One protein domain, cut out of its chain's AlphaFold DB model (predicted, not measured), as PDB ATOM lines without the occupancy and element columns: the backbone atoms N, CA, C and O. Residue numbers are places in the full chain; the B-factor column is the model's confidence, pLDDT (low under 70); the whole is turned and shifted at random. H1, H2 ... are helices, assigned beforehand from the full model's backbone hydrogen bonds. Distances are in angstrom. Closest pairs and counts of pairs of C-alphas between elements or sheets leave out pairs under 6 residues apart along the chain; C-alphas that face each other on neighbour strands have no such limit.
ATOM      1  N   HIS A 163     264.678 223.663 263.018       57.25
ATOM      2  CA  HIS A 163     264.061 224.645 263.905       57.25
ATOM      3  C   HIS A 163     262.590 224.235 264.115       57.25
ATOM      4  O   HIS A 163     262.097 223.293 263.486       57.25
ATOM      5  N   ALA A 164     261.859 224.946 264.976       52.25
ATOM      6  CA  ALA A 164     260.401 224.846 265.013       52.25
ATOM      7  C   ALA A 164     259.827 225.422 263.701       52.25
ATOM      8  O   ALA A 164     259.747 226.640 263.550       52.25
ATOM      9  N   PRO A 165     259.466 224.550 262.745       52.75
ATOM     10  CA  PRO A 165     258.114 224.010 262.759       52.75
ATOM     11  C   PRO A 165     258.012 222.491 262.522       52.75
ATOM     12  O   PRO A 165     256.930 222.005 262.196       52.75
ATOM     13  N   ASP A 166     259.050 221.701 262.832       48.69
ATOM     14  CA  ASP A 166     258.900 220.230 262.930       48.69
ATOM     15  C   ASP A 166     257.782 219.831 263.941       48.69
ATOM     16  O   ASP A 166     257.207 218.749 263.861       48.69
ATOM     17  N   TYR A 167     257.376 220.744 264.838       49.00
ATOM     18  CA  TYR A 167     256.188 220.624 265.700       49.00
ATOM     19  C   TYR A 167     254.868 220.366 264.957       49.00
ATOM     20  O   TYR A 167     254.053 219.568 265.420       49.00
ATOM     21  N   PHE A 168     254.625 221.066 263.847       51.41
ATOM     22  CA  PHE A 168     253.295 221.144 263.231       51.41
ATOM     23  C   PHE A 168     252.984 219.924 262.365       51.41
ATOM     24  O   PHE A 168     251.814 219.614 262.140       51.41
ATOM     25  N   TYR A 169     254.029 219.222 261.916       50.56
ATOM     26  CA  TYR A 169     253.925 218.094 260.995       50.56
ATOM     27  C   TYR A 169     253.947 216.718 261.663       50.56
ATOM     28  O   TYR A 169     253.588 215.721 261.042       50.56
ATOM     29  N   LEU A 170     254.327 216.650 262.940       51.31
ATOM     30  CA  LEU A 170     254.310 215.420 263.725       51.31
ATOM     31  C   LEU A 170     252.906 215.259 264.336       51.31
ATOM     32  O   LEU A 170     252.654 215.885 265.369       51.31
ATOM     33  N   PRO A 171     251.975 214.461 263.768       49.34
ATOM     34  CA  PRO A 171     250.663 214.263 264.380       49.34
ATOM     35  C   PRO A 171     250.807 213.713 265.801       49.34
ATOM     36  O   PRO A 171     251.699 212.903 266.072       49.34
ATOM     37  N   CYS A 172     249.917 214.121 266.714       44.81
ATOM     38  CA  CYS A 172     249.816 213.444 268.004       44.81
ATOM     39  C   CYS A 172     249.600 211.948 267.766       44.81
ATOM     40  O   CYS A 172     248.722 211.577 266.982       44.81
ATOM     41  N   TYR A 173     250.278 211.097 268.536       39.12
ATOM     42  CA  TYR A 173     250.030 209.649 268.516       39.12
ATOM     43  C   TYR A 173     248.572 209.298 268.897       39.12
ATOM     44  O   TYR A 173     248.113 208.189 268.638       39.12
ATOM     45  N   SER A 174     247.842 210.255 269.485       41.50
ATOM     46  CA  SER A 174     246.446 210.144 269.918       41.50
ATOM     47  C   SER A 174     245.419 210.883 269.037       41.50
ATOM     48  O   SER A 174     244.228 210.833 269.352       41.50
ATOM     49  N   VAL A 175     245.812 211.602 267.974       48.22
ATOM     50  CA  VAL A 175     244.853 212.373 267.153       48.22
ATOM     51  C   VAL A 175     244.536 211.624 265.862       48.22
ATOM     52  O   VAL A 175     245.319 211.601 264.919       48.22
ATOM     53  N   SER A 176     243.322 211.074 265.802       52.16
ATOM     54  CA  SER A 176     242.757 210.357 264.647       52.16
ATOM     55  C   SER A 176     242.590 211.203 263.374       52.16
ATOM     56  O   SER A 176     242.230 210.669 262.328       52.16
ATOM     57  N   ASN A 177     242.841 212.514 263.441       62.38
ATOM     58  CA  ASN A 177     242.738 213.443 262.319       62.38
ATOM     59  C   ASN A 177     243.903 214.463 262.327       62.38
ATOM     60  O   ASN A 177     243.771 215.532 262.931       62.38
ATOM     61  N   PRO A 178     245.031 214.171 261.649       64.56
ATOM     62  CA  PRO A 178     246.179 215.077 261.548       64.56
ATOM     63  C   PRO A 178     245.834 216.487 261.040       64.56
ATOM     64  O   PRO A 178     246.369 217.464 261.561       64.56
ATOM     65  N   ARG A 179     244.883 216.613 260.098       69.56
ATOM     66  CA  ARG A 179     244.422 217.909 259.563       69.56
ATOM     67  C   ARG A 179     243.819 218.785 260.660       69.56
ATOM     68  O   ARG A 179     244.075 219.984 260.699       69.56
ATOM     69  N   LYS A 180     243.073 218.189 261.600       73.31
ATOM     70  CA  LYS A 180     242.563 218.920 262.768       73.31
ATOM     71  C   LYS A 180     243.707 219.469 263.626       73.31
ATOM     72  O   LYS A 180     243.650 220.631 264.004       73.31
ATOM     73  N   HIS A 181     244.748 218.673 263.889       72.69
ATOM     74  CA  HIS A 181     245.902 219.143 264.662       72.69
ATOM     75  C   HIS A 181     246.576 220.345 263.989       72.69
ATOM     76  O   HIS A 181     246.793 221.357 264.646       72.69
ATOM     77  N   GLN A 182     246.833 220.269 262.678       74.12
ATOM     78  CA  GLN A 182     247.424 221.369 261.906       74.12
ATOM     79  C   GLN A 182     246.587 222.658 262.014       74.12
ATOM     80  O   GLN A 182     247.123 223.709 262.364       74.12
ATOM     81  N   VAL A 183     245.264 222.572 261.808       77.44
ATOM     82  CA  VAL A 183     244.345 223.724 261.909       77.44
ATOM     83  C   VAL A 183     244.259 224.275 263.340       77.44
ATOM     84  O   VAL A 183     244.274 225.491 263.520       77.44
ATOM     85  N   ASP A 184     244.241 223.421 264.368       75.94
ATOM     86  CA  ASP A 184     244.252 223.858 265.773       75.94
ATOM     87  C   ASP A 184     245.554 224.621 266.116       75.94
ATOM     88  O   ASP A 184     245.517 225.627 266.834       75.94
ATOM     89  N   GLN A 185     246.704 224.199 265.569       75.06
ATOM     90  CA  GLN A 185     247.979 224.904 265.749       75.06
ATOM     91  C   GLN A 185     248.059 226.212 264.945       75.06
ATOM     92  O   GLN A 185     248.516 227.220 265.488       75.06
ATOM     93  N   LEU A 186     247.566 226.236 263.699       78.94
ATOM     94  CA  LEU A 186     247.396 227.468 262.914       78.94
ATOM     95  C   LEU A 186     246.531 228.480 263.673       78.94
ATOM     96  O   LEU A 186     246.937 229.628 263.850       78.94
ATOM     97  N   ALA A 187     245.380 228.049 264.198       80.19
ATOM     98  CA  ALA A 187     244.496 228.887 265.001       80.19
ATOM     99  C   ALA A 187     245.201 229.417 266.261       80.19
ATOM    100  O   ALA A 187     245.039 230.583 266.629       80.19
ATOM    101  N   ARG A 188     246.009 228.580 266.928       76.69
ATOM    102  CA  ARG A 188     246.801 228.958 268.108       76.69
ATOM    103  C   ARG A 188     247.883 229.987 267.774       76.69
ATOM    104  O   ARG A 188     248.020 230.940 268.541       76.69
ATOM    105  N   LEU A 189     248.611 229.845 266.664       78.69
ATOM    106  CA  LEU A 189     249.554 230.867 266.192       78.69
ATOM    107  C   LEU A 189     248.819 232.162 265.832       78.69
ATOM    108  O   LEU A 189     249.147 233.222 266.355       78.69
ATOM    109  N   PHE A 190     247.770 232.073 265.012       83.19
ATOM    110  CA  PHE A 190     247.032 233.233 264.517       83.19
ATOM    111  C   PHE A 190     246.389 234.060 265.636       83.19
ATOM    112  O   PHE A 190     246.394 235.289 265.584       83.19
ATOM    113  N   ARG A 191     245.882 233.414 266.693       79.69
ATOM    114  CA  ARG A 191     245.371 234.095 267.899       79.69
ATOM    115  C   ARG A 191     246.459 234.813 268.706       79.69
ATOM    116  O   ARG A 191     246.125 235.721 269.455       79.69
ATOM    117  N   ASN A 192     247.726 234.420 268.566       75.88
ATOM    118  CA  ASN A 192     248.876 235.048 269.228       75.88
ATOM    119  C   ASN A 192     249.695 235.949 268.284       75.88
ATOM    120  O   ASN A 192     250.742 236.447 268.691       75.88
ATOM    121  N   ARG A 193     249.231 236.198 267.045       82.19
ATOM    122  CA  ARG A 193     249.953 237.016 266.049       82.19
ATOM    123  C   ARG A 193     250.313 238.413 266.557       82.19
ATOM    124  O   ARG A 193     251.356 238.929 266.196       82.19
ATOM    125  N   ASN A 194     249.518 238.970 267.472       79.62
ATOM    126  CA  ASN A 194     249.767 240.253 268.134       79.62
ATOM    127  C   ASN A 194     251.072 240.320 268.954       79.62
ATOM    128  O   ASN A 194     251.424 241.394 269.432       79.62
ATOM    129  N   ARG A 195     251.770 239.193 269.143       77.31
ATOM    130  CA  ARG A 195     253.113 239.124 269.739       77.31
ATOM    131  C   ARG A 195     254.236 239.357 268.729       77.31
ATOM    132  O   ARG A 195     255.343 239.669 269.147       77.31
ATOM    133  N   ILE A 196     253.956 239.220 267.431       76.31
ATOM    134  CA  ILE A 196     254.923 239.438 266.352       76.31
ATOM    135  C   ILE A 196     255.209 240.949 266.272       76.31
ATOM    136  O   ILE A 196     254.291 241.713 265.947       76.31
ATOM    137  N   PRO A 197     256.439 241.399 266.583       74.00
ATOM    138  CA  PRO A 197     256.776 242.817 266.635       74.00
ATOM    139  C   PRO A 197     256.835 243.440 265.236       74.00
ATOM    140  O   PRO A 197     257.018 242.754 264.233       74.00
ATOM    141  N   GLY A 198     256.688 244.766 265.161       80.12
ATOM    142  CA  GLY A 198     256.797 245.521 263.904       80.12
ATOM    143  C   GLY A 198     255.613 245.368 262.939       80.12
ATOM    144  O   GLY A 198     255.595 246.022 261.899       80.12
ATOM    145  N   ILE A 199     254.608 244.557 263.280       82.81
ATOM    146  CA  ILE A 199     253.387 244.391 262.493       82.81
ATOM    147  C   ILE A 199     252.183 244.917 263.279       82.81
ATOM    148  O   ILE A 199     251.949 244.544 264.425       82.81
ATOM    149  N   GLU A 200     251.403 245.787 262.638       84.75
ATOM    150  CA  GLU A 200     250.111 246.236 263.150       84.75
ATOM    151  C   GLU A 200     249.034 245.185 262.839       84.75
ATOM    152  O   GLU A 200     248.846 244.792 261.681       84.75
ATOM    153  N   TRP A 201     248.345 244.717 263.878       85.75
ATOM    154  CA  TRP A 201     247.356 243.640 263.811       85.75
ATOM    155  C   TRP A 201     245.983 244.137 264.252       85.75
ATOM    156  O   TRP A 201     245.869 244.903 265.209       85.75
ATOM    157  N   ASN A 202     244.929 243.638 263.612       83.62
ATOM    158  CA  ASN A 202     243.561 243.937 264.010       83.62
ATOM    159  C   ASN A 202     243.178 243.128 265.266       83.62
ATOM    160  O   ASN A 202     243.392 241.915 265.340       83.62
ATOM    161  N   PHE A 203     242.621 243.810 266.270       64.69
ATOM    162  CA  PHE A 203     242.191 243.220 267.547       64.69
ATOM    163  C   PHE A 203     240.964 242.284 267.374       64.69
ATOM    164  O   PHE A 203     240.331 242.287 266.321       64.69
ATOM    165  N   PRO A 204     240.715 241.354 268.319       61.81
ATOM    166  CA  PRO A 204     240.703 239.928 267.984       61.81
ATOM    167  C   PRO A 204     239.384 239.350 267.453       61.81
ATOM    168  O   PRO A 204     238.291 239.852 267.692       61.81
ATOM    169  N   VAL A 205     239.520 238.181 266.819       53.97
ATOM    170  CA  VAL A 205     238.411 237.294 266.448       53.97
ATOM    171  C   VAL A 205     237.931 236.512 267.670       53.97
ATOM    172  O   VAL A 205     238.677 235.681 268.197       53.97
ATOM    173  N   ASP A 206     236.659 236.670 268.035       53.16
ATOM    174  CA  ASP A 206     235.941 235.776 268.957       53.16
ATOM    175  C   ASP A 206     235.610 234.425 268.283       53.16
ATOM    176  O   ASP A 206     234.455 234.012 268.146       53.16
ATOM    177  N   ALA A 207     236.649 233.710 267.844       53.44
ATOM    178  CA  ALA A 207     236.546 232.395 267.219       53.44
ATOM    179  C   ALA A 207     236.129 231.350 268.268       53.44
ATOM    180  O   ALA A 207     236.971 230.734 268.935       53.44
ATOM    181  N   LYS A 208     234.813 231.170 268.440       54.34
ATOM    182  CA  LYS A 208     234.221 230.213 269.381       54.34
ATOM    183  C   LYS A 208     234.719 228.803 269.064       54.34
ATOM    184  O   LYS A 208     234.396 228.242 268.027       54.34
ATOM    185  N   SER A 209     235.439 228.204 270.014       51.62
ATOM    186  CA  SER A 209     236.164 226.921 269.910       51.62
ATOM    187  C   SER A 209     235.298 225.650 269.716       51.62
ATOM    188  O   SER A 209     235.661 224.578 270.202       51.62
ATOM    189  N   ARG A 210     234.127 225.750 269.076       55.22
ATOM    190  CA  ARG A 210     233.162 224.657 268.855       55.22
ATOM    191  C   ARG A 210     232.862 224.384 267.374       55.22
ATOM    192  O   ARG A 210     232.067 223.491 267.095       55.22
ATOM    193  N   SER A 211     233.455 225.131 266.445       61.00
ATOM    194  CA  SER A 211     233.315 224.900 265.006       61.00
ATOM    195  C   SER A 211     234.093 223.657 264.534       61.00
ATOM    196  O   SER A 211     235.016 223.179 265.199       61.00
ATOM    197  N   SER A 212     233.681 223.076 263.401       75.12
ATOM    198  CA  SER A 212     234.395 221.962 262.758       75.12
ATOM    199  C   SER A 212     235.734 222.429 262.176       75.12
ATOM    200  O   SER A 212     235.908 223.619 261.930       75.12
ATOM    201  N   THR A 213     236.662 221.505 261.892       75.25
ATOM    202  CA  THR A 213     237.981 221.825 261.304       75.25
ATOM    203  C   THR A 213     237.875 222.744 260.081       75.25
ATOM    204  O   THR A 213     238.561 223.758 260.014       75.25
ATOM    205  N   ASP A 214     236.965 222.441 259.150       78.12
ATOM    206  CA  ASP A 214     236.791 223.227 257.921       78.12
ATOM    207  C   ASP A 214     236.099 224.579 258.170       78.12
ATOM    208  O   ASP A 214     236.309 225.527 257.418       78.12
ATOM    209  N   SER A 215     235.273 224.689 259.218       80.12
ATOM    210  CA  SER A 215     234.660 225.960 259.626       80.12
ATOM    211  C   SER A 215     235.687 226.860 260.305       80.12
ATOM    212  O   SER A 215     235.817 228.013 259.917       80.12
ATOM    213  N   LEU A 216     236.484 226.318 261.232       81.38
ATOM    214  CA  LEU A 216     237.569 227.051 261.878       81.38
ATOM    215  C   LEU A 216     238.592 227.545 260.847       81.38
ATOM    216  O   LEU A 216     239.004 228.696 260.921       81.38
ATOM    217  N   MET A 217     238.952 226.728 259.852       84.00
ATOM    218  CA  MET A 217     239.846 227.178 258.780       84.00
ATOM    219  C   MET A 217     239.237 228.341 257.981       84.00
ATOM    220  O   MET A 217     239.895 229.358 257.803       84.00
ATOM    221  N   LYS A 218     237.957 228.257 257.589       85.00
ATOM    222  CA  LYS A 218     237.256 229.360 256.901       85.00
ATOM    223  C   LYS A 218     237.141 230.627 257.754       85.00
ATOM    224  O   LYS A 218     237.243 231.725 257.220       85.00
ATOM    225  N   GLU A 219     236.936 230.491 259.065       84.50
ATOM    226  CA  GLU A 219     236.923 231.612 260.018       84.50
ATOM    227  C   GLU A 219     238.293 232.309 260.099       84.50
ATOM    228  O   GLU A 219     238.348 233.536 260.179       84.50
ATOM    229  N   LEU A 220     239.394 231.546 260.048       85.12
ATOM    230  CA  LEU A 220     240.750 232.097 259.960       85.12
ATOM    231  C   LEU A 220     240.978 232.781 258.607       85.12
ATOM    232  O   LEU A 220     241.387 233.937 258.581       85.12
ATOM    233  N   GLU A 221     240.667 232.101 257.501       87.69
ATOM    234  CA  GLU A 221     240.881 232.589 256.131       87.69
ATOM    235  C   GLU A 221     240.096 233.863 255.800       87.69
ATOM    236  O   GLU A 221     240.579 234.705 255.045       87.69
ATOM    237  N   ALA A 222     238.906 234.025 256.384       87.50
ATOM    238  CA  ALA A 222     238.076 235.216 256.228       87.50
ATOM    239  C   ALA A 222     238.584 236.437 257.021       87.50
ATOM    240  O   ALA A 222     238.051 237.536 256.853       87.50
ATOM    241  N   HIS A 223     239.579 236.279 257.900       87.94
ATOM    242  CA  HIS A 223     240.072 237.387 258.710       87.94
ATOM    243  C   HIS A 223     240.997 238.323 257.920       87.94
ATOM    244  O   HIS A 223     241.907 237.877 257.227       87.94
ATOM    245  N   VAL A 224     240.844 239.639 258.112       90.12
ATOM    246  CA  VAL A 224     241.634 240.673 257.412       90.12
ATOM    247  C   VAL A 224     243.154 240.494 257.570       90.12
ATOM    248  O   VAL A 224     243.901 240.638 256.605       90.12
ATOM    249  N   ASP A 225     243.619 240.087 258.755       89.88
ATOM    250  CA  ASP A 225     245.047 239.836 259.012       89.88
ATOM    251  C   ASP A 225     245.575 238.523 258.408       89.88
ATOM    252  O   ASP A 225     246.786 238.309 258.424       89.88
ATOM    253  N   TRP A 226     244.712 237.615 257.932       89.94
ATOM    254  CA  TRP A 226     245.117 236.256 257.550       89.94
ATOM    255  C   TRP A 226     246.211 236.260 256.492       89.94
ATOM    256  O   TRP A 226     247.254 235.637 256.674       89.94
ATOM    257  N   ARG A 227     246.019 237.037 255.421       90.38
ATOM    258  CA  ARG A 227     246.999 237.140 254.338       90.38
ATOM    259  C   ARG A 227     248.355 237.642 254.846       90.38
ATOM    260  O   ARG A 227     249.366 237.000 254.584       90.38
ATOM    261  N   ARG A 228     248.354 238.725 255.632       89.44
ATOM    262  CA  ARG A 228     249.561 239.341 256.217       89.44
ATOM    263  C   ARG A 228     250.299 238.389 257.162       89.44
ATOM    264  O   ARG A 228     251.523 238.370 257.183       89.44
ATOM    265  N   PHE A 229     249.557 237.588 257.924       88.50
ATOM    266  CA  PHE A 229     250.105 236.548 258.791       88.50
ATOM    267  C   PHE A 229     250.744 235.404 257.999       88.50
ATOM    268  O   PHE A 229     251.862 235.004 258.319       88.50
ATOM    269  N   CYS A 230     250.080 234.911 256.952       87.81
ATOM    270  CA  CYS A 230     250.637 233.875 256.085       87.81
ATOM    271  C   CYS A 230     251.918 234.345 255.393       87.81
ATOM    272  O   CYS A 230     252.914 233.628 255.418       87.81
ATOM    273  N   ASP A 231     251.907 235.555 254.828       88.06
ATOM    274  CA  ASP A 231     253.068 236.127 254.144       88.06
ATOM    275  C   ASP A 231     254.239 236.330 255.122       88.06
ATOM    276  O   ASP A 231     255.335 235.839 254.861       88.06
ATOM    277  N   HIS A 232     253.993 236.897 256.313       85.56
ATOM    278  CA  HIS A 232     255.024 237.017 257.351       85.56
ATOM    279  C   HIS A 232     255.638 235.661 257.729       85.56
ATOM    280  O   HIS A 232     256.861 235.555 257.812       85.56
ATOM    281  N   LEU A 233     254.821 234.624 257.948       81.06
ATOM    282  CA  LEU A 233     255.328 233.292 258.277       81.06
ATOM    283  C   LEU A 233     256.185 232.720 257.140       81.06
ATOM    284  O   LEU A 233     257.283 232.247 257.408       81.06
ATOM    285  N   LEU A 234     255.722 232.794 255.890       79.31
ATOM    286  CA  LEU A 234     256.454 232.283 254.723       79.31
ATOM    287  C   LEU A 234     257.787 233.011 254.475       79.31
ATOM    288  O   LEU A 234     258.729 232.403 253.973       79.31
ATOM    289  N   GLU A 235     257.872 234.293 254.829       79.00
ATOM    290  CA  GLU A 235     259.080 235.109 254.686       79.00
ATOM    291  C   GLU A 235     260.070 234.944 255.853       79.00
ATOM    292  O   GLU A 235     261.281 234.940 255.633       79.00
ATOM    293  N   ASN A 236     259.570 234.815 257.090       72.25
ATOM    294  CA  ASN A 236     260.371 234.979 258.313       72.25
ATOM    295  C   ASN A 236     260.509 233.702 259.156       72.25
ATOM    296  O   ASN A 236     261.390 233.634 260.011       72.25
ATOM    297  N   VAL A 237     259.661 232.689 258.953       69.75
ATOM    298  CA  VAL A 237     259.721 231.422 259.695       69.75
ATOM    299  C   VAL A 237     260.193 230.312 258.752       69.75
ATOM    300  O   VAL A 237     259.482 229.953 257.811       69.75
ATOM    301  N   PRO A 238     261.382 229.725 258.987       61.31
ATOM    302  CA  PRO A 238     261.895 228.629 258.179       61.31
ATOM    303  C   PRO A 238     260.885 227.503 258.040       61.31
ATOM    304  O   PRO A 238     260.403 226.960 259.033       61.31
ATOM    305  N   THR A 239     260.636 227.073 256.807       65.88
ATOM    306  CA  THR A 239     259.784 225.913 256.517       65.88
ATOM    307  C   THR A 239     258.303 226.134 256.902       65.88
ATOM    308  O   THR A 239     257.539 225.192 257.116       65.88
ATOM    309  N   ALA A 240     257.863 227.394 256.991       70.50
ATOM    310  CA  ALA A 240     256.471 227.755 257.250       70.50
ATOM    311  C   ALA A 240     255.488 227.297 256.162       70.50
ATOM    312  O   ALA A 240     254.291 227.214 256.428       70.50
ATOM    313  N   GLU A 241     255.955 226.941 254.963       69.44
ATOM    314  CA  GLU A 241     255.119 226.383 253.899       69.44
ATOM    315  C   GLU A 241     254.348 225.122 254.337       69.44
ATOM    316  O   GLU A 241     253.239 224.893 253.857       69.44
ATOM    317  N   PHE A 242     254.861 224.364 255.315       67.06
ATOM    318  CA  PHE A 242     254.200 223.176 255.881       67.06
ATOM    319  C   PHE A 242     253.134 223.488 256.941       67.06
ATOM    320  O   PHE A 242     252.424 222.587 257.392       67.06
ATOM    321  N   LEU A 243     252.991 224.752 257.352       68.06
ATOM    322  CA  LEU A 243     251.888 225.177 258.217       68.06
ATOM    323  C   LEU A 243     250.555 225.154 257.466       68.06
ATOM    324  O   LEU A 243     249.518 224.921 258.080       68.06
ATOM    325  N   PHE A 244     250.586 225.360 256.149       72.25
ATOM    326  CA  PHE A 244     249.408 225.497 255.300       72.25
ATOM    327  C   PHE A 244     249.046 224.178 254.612       72.25
ATOM    328  O   PHE A 244     249.873 223.275 254.473       72.25
ATOM    329  N   GLU A 245     247.796 224.053 254.164       65.94
ATOM    330  CA  GLU A 245     247.392 222.898 253.366       65.94
ATOM    331  C   GLU A 245     248.076 222.967 251.984       65.94
ATOM    332  O   GLU A 245     247.955 223.982 251.285       65.94
ATOM    333  N   PRO A 246     248.822 221.927 251.575       62.62
ATOM    334  CA  PRO A 246     249.561 221.946 250.323       62.62
ATOM    335  C   PRO A 246     248.592 221.952 249.139       62.62
ATOM    336  O   PRO A 246     247.815 221.019 248.944       62.62
TER     337      PRO A 246
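AT A GLANCE: This is residues 163 to 246 of the 336 residues of an uncharacterized protein of Microthyrium microscopicum (UniProt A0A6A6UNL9). Two helices, H2 and H3, lie side by side and run the same way; H4 stands about perpendicular to both near their last residues, making a corner, and the short H1 and H5 touch each other on the side of H2 away from H3. A long loop, residues 192 to 212, leads from the end of H2 back to the start of H3. The printed part has 84 residues, with five named helices in the order H1 to H5 and no named strand: the class is all helix. It is compact, with a radius of gyration of the C-alphas of 12.8 A and spans of 37 by 31 by 20 A.

HOW THE PARTS SIT: Start at H1, residues 166 to 169: it touches H2, residues 178 to 191, at residues 181 to 185 alone, the closest C-alphas being those of Phe 168 and Gln 182, 6.0 A apart. H2 touches H3, residues 213 to 221, at a shallow tilt of 32 degrees; look at Lys 180 and Thr 213, their closest C-alphas, 5.6 A apart. H4, residues 226 to 236, is close but not clearly touching H2, about perpendicular at 85 degrees, with the C-alphas of Phe 190 and Phe 229 closest at 7.3 A. H5, residues 240 to 243, touches H1, closest at the C-alphas of Phe 168 and Leu 243, 6.6 A. H1 and H3 are apart. Every O i to N i+4 pair is within hydrogen-bond range in H2, H3 and H4; H1 and H5 are too short for such a pair.

IN THESE COORDINATES: Find C-alpha 166 at (258.900, 220.230, 262.930), where H1 begins. H2 runs 20.1 A from C-alpha 178 at (246.179, 215.077, 261.548), H3 12.3 A and H4 15.3 A; H5 ends at C-alpha 243, (251.888, 225.177, 258.217).

THE WHOLE: The C-alphas of Ser 176 and Gly 198 are the two farthest apart, 37.9 A. The printed part has no cut, and the link from H2 to H3 is long. Mean pLDDT of the printed part is 71.2; residues 163 to 179 and 203 to 211 are among those under 70.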